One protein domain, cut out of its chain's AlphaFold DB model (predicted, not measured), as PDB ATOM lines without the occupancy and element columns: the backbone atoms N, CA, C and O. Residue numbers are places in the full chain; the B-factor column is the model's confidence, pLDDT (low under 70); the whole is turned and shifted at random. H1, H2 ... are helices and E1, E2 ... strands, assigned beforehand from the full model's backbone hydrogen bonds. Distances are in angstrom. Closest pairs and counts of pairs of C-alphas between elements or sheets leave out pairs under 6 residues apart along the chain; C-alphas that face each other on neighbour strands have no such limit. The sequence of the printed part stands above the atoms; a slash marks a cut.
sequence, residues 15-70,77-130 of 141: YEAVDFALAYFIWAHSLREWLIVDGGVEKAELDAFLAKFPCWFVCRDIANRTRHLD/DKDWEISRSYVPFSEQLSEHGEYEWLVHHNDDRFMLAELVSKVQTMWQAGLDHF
ATOM      1  N   TYR A  15     -28.199  37.159  36.271       75.62
ATOM      2  CA  TYR A  15     -28.003  38.098  35.160       75.62
ATOM      3  C   TYR A  15     -27.282  37.441  33.982       75.62
ATOM      4  O   TYR A  15     -27.623  37.733  32.842       75.62
ATOM      5  N   GLU A  16     -26.393  36.476  34.237       81.88
ATOM      6  CA  GLU A  16     -25.739  35.703  33.172       81.88
ATOM      7  C   GLU A  16     -26.760  34.947  32.311       81.88
ATOM      8  O   GLU A  16     -26.619  34.882  31.094       81.88
ATOM      9  N   ALA A  17     -27.832  34.428  32.922       82.12
ATOM     10  CA  ALA A  17     -28.917  33.774  32.191       82.12
ATOM     11  C   ALA A  17     -29.665  34.739  31.250       82.12
ATOM     12  O   ALA A  17     -30.038  34.357  30.139       82.12
ATOM     13  N   VAL A  18     -29.869  35.989  31.678       88.31
ATOM     14  CA  VAL A  18     -30.494  37.030  30.849       88.31
ATOM     15  C   VAL A  18     -29.556  37.445  29.723       88.31
ATOM     16  O   VAL A  18     -29.978  37.462  28.568       88.31
ATOM     17  N   ASP A  19     -28.289  37.711  30.034       88.44
ATOM     18  CA  ASP A  19     -27.275  38.083  29.045       88.44
ATOM     19  C   ASP A  19     -27.109  36.990  27.985       88.44
ATOM     20  O   ASP A  19     -27.105  37.277  26.786       88.44
ATOM     21  N   PHE A  20     -27.063  35.725  28.415       90.81
ATOM     22  CA  PHE A  20     -27.048  34.573  27.521       90.81
ATOM     23  C   PHE A  20     -28.274  34.556  26.606       90.81
ATOM     24  O   PHE A  20     -28.127  34.427  25.391       90.81
ATOM     25  N   ALA A  21     -29.482  34.707  27.157       92.38
ATOM     26  CA  ALA A  21     -30.705  34.671  26.363       92.38
ATOM     27  C   ALA A  21     -30.776  35.828  25.352       92.38
ATOM     28  O   ALA A  21     -31.136  35.618  24.194       92.38
ATOM     29  N   LEU A  22     -30.382  37.042  25.751       92.00
ATOM     30  CA  LEU A  22     -30.337  38.202  24.859       92.00
ATOM     31  C   LEU A  22     -29.309  38.016  23.738       92.00
ATOM     32  O   LEU A  22     -29.630  38.254  22.572       92.00
ATOM     33  N   ALA A  23     -28.101  37.549  24.065       93.75
ATOM     34  CA  ALA A  23     -27.084  37.216  23.071       93.75
ATOM     35  C   ALA A  23     -27.583  36.128  22.108       93.75
ATOM     36  O   ALA A  23     -27.442  36.262  20.890       93.75
ATOM     37  N   TYR A  24     -28.247  35.098  22.639       95.75
ATOM     38  CA  TYR A  24     -28.848  34.036  21.846       95.75
ATOM     39  C   TYR A  24     -29.895  34.575  20.864       95.75
ATOM     40  O   TYR A  24     -29.837  34.239  19.683       95.75
ATOM     41  N   PHE A  25     -30.804  35.459  21.291       95.44
ATOM     42  CA  PHE A  25     -31.792  36.063  20.389       95.44
ATOM     43  C   PHE A  25     -31.143  36.917  19.291       95.44
ATOM     44  O   PHE A  25     -31.575  36.861  18.137       95.44
ATOM     45  N   ILE A  26     -30.074  37.657  19.603       94.25
ATOM     46  CA  ILE A  26     -29.302  38.418  18.606       94.25
ATOM     47  C   ILE A  26     -28.687  37.481  17.561       94.25
ATOM     48  O   ILE A  26     -28.746  37.767  16.360       94.25
ATOM     49  N   TRP A  27     -28.106  36.361  17.989       95.75
ATOM     50  CA  TRP A  27     -27.516  35.378  17.080       95.75
ATOM     51  C   TRP A  27     -28.567  34.636  16.263       95.75
ATOM     52  O   TRP A  27     -28.399  34.506  15.055       95.75
ATOM     53  N   ALA A  28     -29.679  34.239  16.877       96.44
ATOM     54  CA  ALA A  28     -30.834  33.661  16.201       96.44
ATOM     55  C   ALA A  28     -31.360  34.597  15.100       96.44
ATOM     56  O   ALA A  28     -31.606  34.166  13.978       96.44
ATOM     57  N   HIS A  29     -31.473  35.897  15.379       95.00
ATOM     58  CA  HIS A  29     -31.854  36.868  14.360       95.00
ATOM     59  C   HIS A  29     -30.794  37.005  13.257       95.00
ATOM     60  O   HIS A  29     -31.116  37.055  12.073       95.00
ATOM     61  N   SER A  30     -29.518  37.050  13.635       94.19
ATOM     62  CA  SER A  30     -28.406  37.164  12.684       94.19
ATOM     63  C   SER A  30     -28.284  35.939  11.772       94.19
ATOM     64  O   SER A  30     -27.922  36.090  10.609       94.19
ATOM     65  N   LEU A  31     -28.646  34.748  12.259       94.69
ATOM     66  CA  LEU A  31     -28.706  33.527  11.458       94.69
ATOM     67  C   LEU A  31     -29.702  33.662  10.302       94.69
ATOM     68  O   LEU A  31     -29.377  33.278   9.184       94.69
ATOM     69  N   ARG A  32     -30.874  34.275  10.527       94.94
ATOM     70  CA  ARG A  32     -31.825  34.574   9.443       94.94
ATOM     71  C   ARG A  32     -31.180  35.424   8.350       94.94
ATOM     72  O   ARG A  32     -31.322  35.110   7.174       94.94
ATOM     73  N   GLU A  33     -30.492  36.500   8.731       93.56
ATOM     74  CA  GLU A  33     -29.829  37.383   7.763       93.56
ATOM     75  C   GLU A  33     -28.751  36.634   6.977       93.56
ATOM     76  O   GLU A  33     -28.685  36.749   5.756       93.56
ATOM     77  N   TRP A  34     -27.951  35.814   7.660       94.31
ATOM     78  CA  TRP A  34     -26.938  34.989   7.013       94.31
ATOM     79  C   TRP A  34     -27.551  33.982   6.029       94.31
ATOM     80  O   TRP A  34     -27.070  33.865   4.906       94.31
ATOM     81  N   LEU A  35     -28.650  33.313   6.394       92.31
ATOM     82  CA  LEU A  35     -29.345  32.367   5.512       92.31
ATOM     83  C   LEU A  35     -29.848  33.021   4.216       92.31
ATOM     84  O   LEU A  35     -29.820  32.390   3.162       92.31
ATOM     85  N   ILE A  36     -30.274  34.284   4.295       92.38
ATOM     86  CA  ILE A  36     -30.746  35.061   3.142       92.38
ATOM     87  C   ILE A  36     -29.582  35.510   2.255       92.38
ATOM     88  O   ILE A  36     -29.695  35.479   1.032       92.38
ATOM     89  N   VAL A  37     -28.492  35.990   2.859       92.38
ATOM     90  CA  VAL A  37     -27.380  36.607   2.121       92.38
ATOM     91  C   VAL A  37     -26.419  35.556   1.566       92.38
ATOM     92  O   VAL A  37     -26.091  35.602   0.384       92.38
ATOM     93  N   ASP A  38     -26.010  34.602   2.400       89.50
ATOM     94  CA  ASP A  38     -24.961  33.624   2.092       89.50
ATOM     95  C   ASP A  38     -25.490  32.183   2.044       89.50
ATOM     96  O   ASP A  38     -24.959  31.353   1.308       89.50
ATOM     97  N   GLY A  39     -26.544  31.870   2.807       85.44
ATOM     98  CA  GLY A  39     -27.123  30.523   2.872       85.44
ATOM     99  C   GLY A  39     -27.966  30.128   1.656       85.44
ATOM    100  O   GLY A  39     -28.365  28.974   1.546       85.44
ATOM    101  N   GLY A  40     -28.241  31.056   0.735       87.94
ATOM    102  CA  GLY A  40     -28.981  30.771  -0.496       87.94
ATOM    103  C   GLY A  40     -30.474  30.485  -0.302       87.94
ATOM    104  O   GLY A  40     -31.111  29.991  -1.230       87.94
ATOM    105  N   VAL A  41     -31.041  30.797   0.870       92.62
ATOM    106  CA  VAL A  41     -32.479  30.650   1.136       92.62
ATOM    107  C   VAL A  41     -33.221  31.883   0.633       92.62
ATOM    108  O   VAL A  41     -32.849  33.019   0.939       92.62
ATOM    109  N   GLU A  42     -34.314  31.687  -0.109       94.69
ATOM    110  CA  GLU A  42     -35.132  32.812  -0.545       94.69
ATOM    111  C   GLU A  42     -35.786  33.494   0.666       94.69
ATOM    112  O   GLU A  42     -36.477  32.868   1.472       94.69
ATOM    113  N   LYS A  43     -35.618  34.818   0.781       94.88
ATOM    114  CA  LYS A  43     -36.178  35.604   1.891       94.88
ATOM    115  C   LYS A  43     -37.677  35.364   2.095       94.88
ATOM    116  O   LYS A  43     -38.117  35.235   3.233       94.88
ATOM    117  N   ALA A  44     -38.455  35.332   1.011       96.12
ATOM    118  CA  ALA A  44     -39.903  35.153   1.083       96.12
ATOM    119  C   ALA A  44     -40.284  33.779   1.654       96.12
ATOM    120  O   ALA A  44     -41.217  33.678   2.452       96.12
ATOM    121  N   GLU A  45     -39.536  32.742   1.284       96.12
ATOM    122  CA  GLU A  45     -39.724  31.382   1.782       96.12
ATOM    123  C   GLU A  45     -39.367  31.279   3.269       96.12
ATOM    124  O   GLU A  45     -40.165  30.781   4.066       96.12
ATOM    125  N   LEU A  46     -38.214  31.827   3.667       95.81
ATOM    126  CA  LEU A  46     -37.782  31.843   5.065       95.81
ATOM    127  C   LEU A  46     -38.753  32.627   5.954       95.81
ATOM    128  O   LEU A  46     -39.111  32.168   7.037       95.81
ATOM    129  N   ASP A  47     -39.231  33.781   5.488       95.69
ATOM    130  CA  ASP A  47     -40.218  34.579   6.214       95.69
ATOM    131  C   ASP A  47     -41.551  33.835   6.363       95.69
ATOM    132  O   ASP A  47     -42.142  33.843   7.445       95.69
ATOM    133  N   ALA A  48     -42.001  33.133   5.319       96.50
ATOM    134  CA  ALA A  48     -43.203  32.305   5.374       96.50
ATOM    135  C   ALA A  48     -43.048  31.096   6.316       96.50
ATOM    136  O   ALA A  48     -44.010  30.703   6.980       96.50
ATOM    137  N   PHE A  49     -41.851  30.509   6.398       96.81
ATOM    138  CA  PHE A  49     -41.548  29.450   7.358       96.81
ATOM    139  C   PHE A  49     -41.585  29.979   8.797       96.81
ATOM    140  O   PHE A  49     -42.334  29.456   9.625       96.81
ATOM    141  N   LEU A  50     -40.829  31.041   9.085       96.69
ATOM    142  CA  LEU A  50     -40.695  31.607  10.429       96.69
ATOM    143  C   LEU A  50     -42.014  32.184  10.957       96.69
ATOM    144  O   LEU A  50     -42.287  32.097  12.152       96.69
ATOM    145  N   ALA A  51     -42.882  32.701  10.081       96.06
ATOM    146  CA  ALA A  51     -44.202  33.209  10.459       96.06
ATOM    147  C   ALA A  51     -45.121  32.155  11.109       96.06
ATOM    148  O   ALA A  51     -46.083  32.520  11.785       96.06
ATOM    149  N   LYS A  52     -44.826  30.855  10.952       96.56
ATOM    150  CA  LYS A  52     -45.555  29.758  11.615       96.56
ATOM    151  C   LYS A  52     -45.253  29.663  13.115       96.56
ATOM    152  O   LYS A  52     -45.969  28.967  13.830       96.56
ATOM    153  N   PHE A  53     -44.213  30.348  13.591       96.50
ATOM    154  CA  PHE A  53     -43.716  30.259  14.959       96.50
ATOM    155  C   PHE A  53     -43.878  31.605  15.675       96.50
ATOM    156  O   PHE A  53     -43.067  32.507  15.477       96.50
ATOM    157  N   PRO A  54     -44.878  31.766  16.561       93.25
ATOM    158  CA  PRO A  54     -45.104  33.032  17.262       93.25
ATOM    159  C   PRO A  54     -43.882  33.542  18.046       93.25
ATOM    160  O   PRO A  54     -43.651  34.749  18.120       93.25
ATOM    161  N   CYS A  55     -43.054  32.631  18.573       94.69
ATOM    162  CA  CYS A  55     -41.816  32.969  19.280       94.69
ATOM    163  C   CYS A  55     -40.800  33.722  18.407       94.69
ATOM    164  O   CYS A  55     -39.977  34.459  18.947       94.69
ATOM    165  N   TRP A  56     -40.864  33.576  17.078       95.62
ATOM    166  CA  TRP A  56     -39.997  34.304  16.158       95.62
ATOM    167  C   TRP A  56     -40.187  35.815  16.274       95.62
ATOM    168  O   TRP A  56     -39.207  36.552  16.338       95.62
ATOM    169  N   PHE A  57     -41.434  36.285  16.341       93.31
ATOM    170  CA  PHE A  57     -41.720  37.718  16.413       93.31
ATOM    171  C   PHE A  57     -41.153  38.334  17.692       93.31
ATOM    172  O   PHE A  57     -40.541  39.397  17.639       93.31
ATOM    173  N   VAL A  58     -41.281  37.626  18.817       93.81
ATOM    174  CA  VAL A  58     -40.719  38.052  20.103       93.81
ATOM    175  C   VAL A  58     -39.188  38.075  20.037       93.81
ATOM    176  O   VAL A  58     -38.575  39.089  20.356       93.81
ATOM    177  N   CYS A  59     -38.565  36.997  19.547       94.56
ATOM    178  CA  CYS A  59     -37.111  36.907  19.372       94.56
ATOM    179  C   CYS A  59     -36.563  38.030  18.480       94.56
ATOM    180  O   CYS A  59     -35.561  38.655  18.823       94.56
ATOM    181  N   ARG A  60     -37.216  38.291  17.343       93.44
ATOM    182  CA  ARG A  60     -36.839  39.339  16.388       93.44
ATOM    183  C   ARG A  60     -36.909  40.719  17.029       93.44
ATOM    184  O   ARG A  60     -35.953  41.479  16.923       93.44
ATOM    185  N   ASP A  61     -38.016  41.032  17.693       91.00
ATOM    186  CA  ASP A  61     -38.231  42.351  18.292       91.00
ATOM    187  C   ASP A  61     -37.242  42.609  19.445       91.00
ATOM    188  O   ASP A  61     -36.697  43.711  19.560       91.00
ATOM    189  N   ILE A  62     -36.944  41.582  20.255       91.31
ATOM    190  CA  ILE A  62     -35.902  41.652  21.290       91.31
ATOM    191  C   ILE A  62     -34.536  41.892  20.648       91.31
ATOM    192  O   ILE A  62     -33.860  42.858  20.994       91.31
ATOM    193  N   ALA A  63     -34.144  41.060  19.680       91.25
ATOM    194  CA  ALA A  63     -32.854  41.169  19.008       91.25
ATOM    195  C   ALA A  63     -32.649  42.542  18.351       91.25
ATOM    196  O   ALA A  63     -31.585  43.143  18.506       91.25
ATOM    197  N   ASN A  64     -33.669  43.060  17.660       86.38
ATOM    198  CA  ASN A  64     -33.621  44.370  17.020       86.38
ATOM    199  C   ASN A  64     -33.406  45.486  18.040       86.38
ATOM    200  O   ASN A  64     -32.508  46.307  17.859       86.38
ATOM    201  N   ARG A  65     -34.175  45.508  19.133       81.62
ATOM    202  CA  ARG A  65     -34.042  46.549  20.162       81.62
ATOM    203  C   ARG A  65     -32.740  46.450  20.944       81.62
ATOM    204  O   ARG A  65     -32.139  47.482  21.224       81.62
ATOM    205  N   THR A  66     -32.265  45.242  21.245       82.19
ATOM    206  CA  THR A  66     -30.977  45.062  21.928       82.19
ATOM    207  C   THR A  66     -29.808  45.461  21.022       82.19
ATOM    208  O   THR A  66     -28.849  46.071  21.489       82.19
ATOM    209  N   ARG A  67     -29.886  45.192  19.709       70.12
ATOM    210  CA  ARG A  67     -28.860  45.591  18.726       70.12
ATOM    211  C   ARG A  67     -28.891  47.086  18.402       70.12
ATOM    212  O   ARG A  67     -27.847  47.678  18.139       70.12
ATOM    213  N   HIS A  68     -30.079  47.686  18.391       63.75
ATOM    214  CA  HIS A  68     -30.317  49.079  18.019       63.75
ATOM    215  C   HIS A  68     -30.697  49.947  19.220       63.75
ATOM    216  O   HIS A  68     -31.607  50.769  19.120       63.75
ATOM    217  N   LEU A  69     -29.945  49.843  20.319       59.38
ATOM    218  CA  LEU A  69     -29.895  50.854  21.387       59.38
ATOM    219  C   LEU A  69     -29.276  52.173  20.866       59.38
ATOM    220  O   LEU A  69     -28.317  52.716  21.406       59.38
ATOM    221  N   ASP A  70     -29.801  52.685  19.757       50.50
ATOM    222  CA  ASP A  70     -29.458  53.974  19.192       50.50
ATOM    223  C   ASP A  70     -30.421  55.005  19.782       50.50
ATOM    224  O   ASP A  70     -31.591  55.084  19.404       50.50
ATOM    225  N   ASP A  77     -40.025  48.395  16.530       64.88
ATOM    226  CA  ASP A  77     -40.381  47.135  17.180       64.88
ATOM    227  C   ASP A  77     -41.239  47.394  18.422       64.88
ATOM    228  O   ASP A  77     -41.182  48.479  19.008       64.88
ATOM    229  N   LYS A  78     -42.019  46.398  18.844       71.81
ATOM    230  CA  LYS A  78     -42.938  46.523  19.982       71.81
ATOM    231  C   LYS A  78     -42.200  46.620  21.322       71.81
ATOM    232  O   LYS A  78     -41.066  46.153  21.443       71.81
ATOM    233  N   ASP A  79     -42.839  47.238  22.317       77.56
ATOM    234  CA  ASP A  79     -42.276  47.337  23.666       77.56
ATOM    235  C   ASP A  79     -42.167  45.964  24.332       77.56
ATOM    236  O   ASP A  79     -43.071  45.128  24.235       77.56
ATOM    237  N   TRP A  80     -41.032  45.738  24.996       85.69
ATOM    238  CA  TRP A  80     -40.791  44.554  25.804       85.69
ATOM    239  C   TRP A  80     -40.031  44.901  27.081       85.69
ATOM    240  O   TRP A  80     -39.277  45.875  27.126       85.69
ATOM    241  N   GLU A  81     -40.226  44.080  28.105       87.00
ATOM    242  CA  GLU A  81     -39.588  44.200  29.414       87.00
ATOM    243  C   GLU A  81     -39.169  42.813  29.910       87.00
ATOM    244  O   GLU A  81     -39.876  41.829  29.687       87.00
ATOM    245  N   ILE A  82     -38.033  42.726  30.606       86.56
ATOM    246  CA  ILE A  82     -37.651  41.533  31.366       86.56
ATOM    247  C   ILE A  82     -37.799  41.833  32.852       86.56
ATOM    248  O   ILE A  82     -37.241  42.800  33.362       86.56
ATOM    249  N   SER A  83     -38.520  40.965  33.552       87.81
ATOM    250  CA  SER A  83     -38.748  41.061  34.994       87.81
ATOM    251  C   SER A  83     -38.447  39.728  35.674       87.81
ATOM    252  O   SER A  83     -38.434  38.678  35.029       87.81
ATOM    253  N   ARG A  84     -38.215  39.763  36.986       86.44
ATOM    254  CA  ARG A  84     -38.136  38.560  37.822       86.44
ATOM    255  C   ARG A  84     -39.430  38.414  38.597       86.44
ATOM    256  O   ARG A  84     -39.835  39.356  39.274       86.44
ATOM    257  N   SER A  85     -40.029  37.233  38.548       85.06
ATOM    258  CA  SER A  85     -41.122  36.862  39.439       85.06
ATOM    259  C   SER A  85     -40.609  35.909  40.507       85.06
ATOM    260  O   SER A  85     -39.888  34.963  40.203       85.06
ATOM    261  N   TYR A  86     -40.971  36.171  41.759       81.12
ATOM    262  CA  TYR A  86     -40.747  35.236  42.858       81.12
ATOM    263  C   TYR A  86     -41.762  34.093  42.760       81.12
ATOM    264  O   TYR A  86     -42.954  34.353  42.580       81.12
ATOM    265  N   VAL A  87     -41.294  32.852  42.881       78.94
ATOM    266  CA  VAL A  87     -42.152  31.665  42.928       78.94
ATOM    267  C   VAL A  87     -42.349  31.278  44.397       78.94
ATOM    268  O   VAL A  87     -41.444  30.715  45.014       78.94
ATOM    269  N   PRO A  88     -43.508  31.589  45.007       67.06
ATOM    270  CA  PRO A  88     -43.749  31.209  46.391       67.06
ATOM    271  C   PRO A  88     -43.770  29.680  46.533       67.06
ATOM    272  O   PRO A  88     -44.274  28.977  45.661       67.06
ATOM    273  N   PHE A  89     -43.262  29.182  47.666       66.44
ATOM    274  CA  PHE A  89     -43.181  27.758  48.046       66.44
ATOM    275  C   PHE A  89     -42.112  26.904  47.354       66.44
ATOM    276  O   PHE A  89     -41.966  25.735  47.710       66.44
ATOM    277  N   SER A  90     -41.288  27.466  46.468       61.88
ATOM    278  CA  SER A  90     -40.096  26.754  45.984       61.88
ATOM    279  C   SER A  90     -39.052  26.525  47.093       61.88
ATOM    280  O   SER A  90     -38.180  25.673  46.964       61.88
ATOM    281  N   GLU A  91     -39.152  27.262  48.207       54.16
ATOM    282  CA  GLU A  91     -38.291  27.142  49.395       54.16
ATOM    283  C   GLU A  91     -38.345  25.745  50.038       54.16
ATOM    284  O   GLU A  91     -37.479  25.374  50.824       54.16
ATOM    285  N   GLN A  92     -39.353  24.939  49.691       54.69
ATOM    286  CA  GLN A  92     -39.436  23.531  50.088       54.69
ATOM    287  C   GLN A  92     -38.466  22.634  49.292       54.69
ATOM    288  O   GLN A  92     -38.257  21.484  49.678       54.69
ATOM    289  N   LEU A  93     -37.878  23.142  48.202       52.53
ATOM    290  CA  LEU A  93     -36.985  22.429  47.282       52.53
ATOM    291  C   LEU A  93     -35.595  23.080  47.148       52.53
ATOM    292  O   LEU A  93     -34.648  22.385  46.781       52.53
ATOM    293  N   SER A  94     -35.434  24.367  47.480       52.94
ATOM    294  CA  SER A  94     -34.143  25.069  47.442       52.94
ATOM    295  C   SER A  94     -33.986  26.088  48.584       52.94
ATOM    296  O   SER A  94     -34.929  26.773  48.963       52.94
ATOM    297  N   GLU A  95     -32.775  26.202  49.152       53.81
ATOM    298  CA  GLU A  95     -32.458  27.081  50.305       53.81
ATOM    299  C   GLU A  95     -32.558  28.589  49.991       53.81
ATOM    300  O   GLU A  95     -32.477  29.444  50.877       53.81
ATOM    301  N   HIS A  96     -32.745  28.930  48.719       53.38
ATOM    302  CA  HIS A  96     -32.900  30.284  48.218       53.38
ATOM    303  C   HIS A  96     -34.107  30.260  47.286       53.38
ATOM    304  O   HIS A  96     -34.034  29.609  46.251       53.38
ATOM    305  N   GLY A  97     -35.212  30.918  47.661       55.94
ATOM    306  CA  GLY A  97     -36.441  30.931  46.863       55.94
ATOM    307  C   GLY A  97     -36.179  31.135  45.363       55.94
ATOM    308  O   GLY A  97     -35.274  31.872  44.962       55.94
ATOM    309  N   GLU A  98     -36.952  30.449  44.531       71.06
ATOM    310  CA  GLU A  98     -36.756  30.379  43.092       71.06
ATOM    311  C   GLU A  98     -37.353  31.623  42.450       71.06
ATOM    312  O   GLU A  98     -38.413  32.132  42.829       71.06
ATOM    313  N   TYR A  99     -36.625  32.133  41.466       76.62
ATOM    314  CA  TYR A  99     -37.053  33.261  40.664       76.62
ATOM    315  C   TYR A  99     -37.142  32.811  39.220       76.62
ATOM    316  O   TYR A  99     -36.208  32.211  38.690       76.62
ATOM    317  N   GLU A 100     -38.230  33.189  38.571       85.81
ATOM    318  CA  GLU A 100     -38.408  32.989  37.144       85.81
ATOM    319  C   GLU A 100     -38.207  34.309  36.414       85.81
ATOM    320  O   GLU A 100     -38.704  35.363  36.825       85.81
ATOM    321  N   TRP A 101     -37.472  34.251  35.311       89.75
ATOM    322  CA  TRP A 101     -37.339  35.376  34.399       89.75
ATOM    323  C   TRP A 101     -38.514  35.382  33.429       89.75
ATOM    324  O   TRP A 101     -38.745  34.403  32.716       89.75
ATOM    325  N   LEU A 102     -39.235  36.496  33.392       90.94
ATOM    326  CA  LEU A 102     -40.384  36.710  32.524       90.94
ATOM    327  C   LEU A 102     -40.072  37.800  31.505       90.94
ATOM    328  O   LEU A 102     -39.623  38.885  31.870       90.94
ATOM    329  N   VAL A 103     -40.366  37.510  30.243       91.62
ATOM    330  CA  VAL A 103     -40.398  38.463  29.137       91.62
ATOM    331  C   VAL A 103     -41.841  38.915  28.956       91.62
ATOM    332  O   VAL A 103     -42.716  38.097  28.670       91.62
ATOM    333  N   HIS A 104     -42.088  40.210  29.092       90.75
ATOM    334  CA  HIS A 104     -43.339  40.846  28.690       90.75
ATOM    335  C   HIS A 104     -43.153  41.374  27.276       90.75
ATOM    336  O   HIS A 104     -42.190  42.092  27.016       90.75
ATOM    337  N   HIS A 105     -44.041  41.011  26.359       89.38
ATOM    338  CA  HIS A 105     -44.046  41.519  24.987       89.38
ATOM    339  C   HIS A 105     -45.490  41.861  24.633       89.38
ATOM    340  O   HIS A 105     -46.314  40.975  24.414       89.38
ATOM    341  N   ASN A 106     -45.812  43.157  24.604       85.94
ATOM    342  CA  ASN A 106     -47.198  43.652  24.647       85.94
ATOM    343  C   ASN A 106     -47.954  43.152  25.893       85.94
ATOM    344  O   ASN A 106     -47.452  43.277  27.006       85.94
ATOM    345  N   ASP A 107     -49.149  42.590  25.693       85.44
ATOM    346  CA  ASP A 107     -50.007  42.017  26.729       85.44
ATOM    347  C   ASP A 107     -49.652  40.554  27.060       85.44
ATOM    348  O   ASP A 107     -50.214  39.975  27.993       85.44
ATOM    349  N   ASP A 108     -48.713  39.955  26.318       89.25
ATOM    350  CA  ASP A 108     -48.300  38.568  26.501       89.25
ATOM    351  C   ASP A 108     -47.089  38.454  27.433       89.25
ATOM    352  O   ASP A 108     -46.194  39.306  27.468       89.25
ATOM    353  N   ARG A 109     -47.041  37.344  28.176       91.62
ATOM    354  CA  ARG A 109     -45.947  37.005  29.090       91.62
ATOM    355  C   ARG A 109     -45.371  35.647  28.752       91.62
ATOM    356  O   ARG A 109     -46.105  34.674  28.595       91.62
ATOM    357  N   PHE A 110     -44.048  35.576  28.705       92.56
ATOM    358  CA  PHE A 110     -43.308  34.362  28.392       92.56
ATOM    359  C   PHE A 110     -42.263  34.103  29.466       92.56
ATOM    360  O   PHE A 110     -41.531  35.011  29.853       92.56
ATOM    361  N   MET A 111     -42.132  32.855  29.908       92.88
ATOM    362  CA  MET A 111     -40.944  32.448  30.653       92.88
ATOM    363  C   MET A 111     -39.732  32.512  29.720       92.88
ATOM    364  O   MET A 111     -39.766  31.967  28.614       92.88
ATOM    365  N   LEU A 112     -38.657  33.174  30.151       92.38
ATOM    366  CA  LEU A 112     -37.469  33.406  29.327       92.38
ATOM    367  C   LEU A 112     -36.852  32.086  28.843       92.38
ATOM    368  O   LEU A 112     -36.549  31.948  27.660       92.38
ATOM    369  N   ALA A 113     -36.729  31.105  29.741       91.56
ATOM    370  CA  ALA A 113     -36.197  29.784  29.414       91.56
ATOM    371  C   ALA A 113     -37.051  29.068  28.355       91.56
ATOM    372  O   ALA A 113     -36.514  28.560  27.373       91.56
ATOM    373  N   GLU A 114     -38.381  29.099  28.492       94.25
ATOM    374  CA  GLU A 114     -39.272  28.518  27.484       94.25
ATOM    375  C   GLU A 114     -39.158  29.223  26.136       94.25
ATOM    376  O   GLU A 114     -39.223  28.573  25.093       94.25
ATOM    377  N   LEU A 115     -39.027  30.551  26.138       95.50
ATOM    378  CA  LEU A 115     -38.884  31.317  24.907       95.50
ATOM    379  C   LEU A 115     -37.593  30.931  24.179       95.50
ATOM    380  O   LEU A 115     -37.635  30.683  22.974       95.50
ATOM    381  N   VAL A 116     -36.477  30.803  24.907       96.38
ATOM    382  CA  VAL A 116     -35.207  30.296  24.365       96.38
ATOM    383  C   VAL A 116     -35.394  28.897  23.775       96.38
ATOM    384  O   VAL A 116     -35.049  28.684  22.614       96.38
ATOM    385  N   SER A 117     -36.009  27.965  24.513       96.56
ATOM    386  CA  SER A 117     -36.265  26.610  24.012       96.56
ATOM    387  C   SER A 117     -37.145  26.600  22.758       96.56
ATOM    388  O   SER A 117     -36.837  25.891  21.805       96.56
ATOM    389  N   LYS A 118     -38.205  27.418  22.703       97.06
ATOM    390  CA  LYS A 118     -39.088  27.531  21.528       97.06
ATOM    391  C   LYS A 118     -38.337  28.060  20.303       97.06
ATOM    392  O   LYS A 118     -38.515  27.527  19.210       97.06
ATOM    393  N   VAL A 119     -37.472  29.062  20.479       97.69
ATOM    394  CA  VAL A 119     -36.614  29.590  19.402       97.69
ATOM    395  C   VAL A 119     -35.601  28.541  18.940       97.69
ATOM    396  O   VAL A 119     -35.401  28.383  17.737       97.69
ATOM    397  N   GLN A 120     -35.018  27.773  19.862       97.19
ATOM    398  CA  GLN A 120     -34.117  26.673  19.521       97.19
ATOM    399  C   GLN A 120     -34.825  25.587  18.707       97.19
ATOM    400  O   GLN A 120     -34.325  25.186  17.657       97.19
ATOM    401  N   THR A 121     -36.000  25.133  19.148       97.25
ATOM    402  CA  THR A 121     -36.803  24.141  18.418       97.25
ATOM    403  C   THR A 121     -37.212  24.651  17.037       97.25
ATOM    404  O   THR A 121     -37.143  23.901  16.067       97.25
ATOM    405  N   MET A 122     -37.599  25.924  16.932       97.50
ATOM    406  CA  MET A 122     -37.909  26.560  15.653       97.50
ATOM    407  C   MET A 122     -36.708  26.515  14.700       97.50
ATOM    408  O   MET A 122     -36.870  26.129  13.545       97.50
ATOM    409  N   TRP A 123     -35.512  26.889  15.166       96.56
ATOM    410  CA  TRP A 123     -34.316  26.860  14.322       96.56
ATOM    411  C   TRP A 123     -33.894  25.450  13.942       96.56
ATOM    412  O   TRP A 123     -33.544  25.243  12.786       96.56
ATOM    413  N   GLN A 124     -33.997  24.478  14.850       95.00
ATOM    414  CA  GLN A 124     -33.757  23.076  14.508       95.00
ATOM    415  C   GLN A 124     -34.686  22.631  13.371       95.00
ATOM    416  O   GLN A 124     -34.216  22.146  12.347       95.00
ATOM    417  N   ALA A 125     -35.991  22.898  13.497       95.25
ATOM    418  CA  ALA A 125     -36.960  22.585  12.452       95.25
ATOM    419  C   ALA A 125     -36.668  23.321  11.132       95.25
ATOM    420  O   ALA A 125     -36.901  22.769  10.061       95.25
ATOM    421  N   GLY A 126     -36.172  24.560  11.196       94.06
ATOM    422  CA  GLY A 126     -35.779  25.334  10.018       94.06
ATOM    423  C   GLY A 126     -34.565  24.747   9.308       94.06
ATOM    424  O   GLY A 126     -34.608  24.550   8.098       94.06
ATOM    425  N   LEU A 127     -33.504  24.424  10.046       91.69
ATOM    426  CA  LEU A 127     -32.292  23.826   9.482       91.69
ATOM    427  C   LEU A 127     -32.585  22.470   8.830       91.69
ATOM    428  O   LEU A 127     -32.118  22.220   7.720       91.69
ATOM    429  N   ASP A 128     -33.433  21.656   9.463       91.44
ATOM    430  CA  ASP A 128     -33.897  20.387   8.898       91.44
ATOM    431  C   ASP A 128     -34.734  20.614   7.622       91.44
ATOM    432  O   ASP A 128     -34.560  19.912   6.624       91.44
ATOM    433  N   HIS A 129     -35.631  21.609   7.635       91.69
ATOM    434  CA  HIS A 129     -36.512  21.937   6.509       91.69
ATOM    435  C   HIS A 129     -35.751  22.429   5.275       91.69
ATOM    436  O   HIS A 129     -36.080  22.030   4.160       91.69
ATOM    437  N   PHE A 130     -34.736  23.270   5.471       90.19
ATOM    438  CA  PHE A 130     -33.911  23.817   4.394       90.19
ATOM    439  C   PHE A 130     -32.717  22.919   4.036       90.19
ATOM    440  O   PHE A 130     -31.876  23.318   3.235       90.19
TER     441      PHE A 130
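Overview. This is residues 15 to 70 and 77 to 130 of the 141 residues of an uncharacterized protein of Pseudoroseicyclus sp. CLL3-39 (UniProt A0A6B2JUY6). Two long helices, H1 and H4, run side by side, H3 crosses both, and a small three-stranded sheet reaches out beyond them at one end. Its hairpin E1 E2 ends in a long loop of which residues 91 to 96 stick out; short H2 lies at the end away from the sheet. The 110 printed residues hold four named helices and three named strands, in the order H1 H2 H3 E1 E2 E3 H4, a mixed class; the antiparallel sheet has the order E1 - E2 - E3. The whole is only just loose, close to compact, with a radius of gyration of the C-alphas of 15.9 A, and spans 52 by 34 by 25 A.

Arrangement. H1, residues 15 to 37, and H2, residues 43 to 50, form a helical hairpin; they only just touch, with 3 pairs of C-alphas within 8 A, the closest Ile 36 and Lys 43 at 5.6 A. With residues 22 to 29 alone, H1 touches H3, residues 54 to 67, about perpendicular at 79 degrees; the closest C-alphas are those of Ile 26 and Ala 63, 4.5 A. E1, residues 80 to 86, E2, residues 99 to 105, and E3, residues 108 to 111, form a meander, each strand the antiparallel neighbour of the one before. N 83 and O 102 are 2.9 A apart, and N 103 and O 110 are 2.8 A apart, both within hydrogen-bond range. H4, residues 112 to 129, touches H1 at a shallow tilt of 23 degrees, the same way, the closest C-alphas being those of Ala 21 and Val 116, 6.6 A. H3 and H4 are on the same face of the sheet, two layers, one of strands and one of helices; H3 runs across the strands at a height over the sheet of 10.3 A. H2 is apart from E1, E2 and E3. Every O i to N i+4 pair is within hydrogen-bond range in H2 and H4; in H1 18 of 19 are, in H3 9 of 10.

Along the chain. H1 begins at C-alpha 15 (-28.003, 38.098, 35.160) and is 33.1 A long. H2 measures 10.5 A, H3 20.6 A, E1 19.4 A, E2 19.0 A and E3 10.4 A. H4, 25.6 A long, ends at C-alpha 129 (-36.512, 21.937, 6.509).

Size, cuts and confidence. The C-alphas of Gly 40 and Gln 92, the two farthest apart, are 52.2 A apart. Residues 71 to 76 are not printed; C-alphas 70 and 77 are 13.0 A apart across the cut. The link from E1 to E2 is long, 12 residues. The mean pLDDT of the printed part is 86.6, with residues 68 to 70, 77 and 88 to 97 under 70.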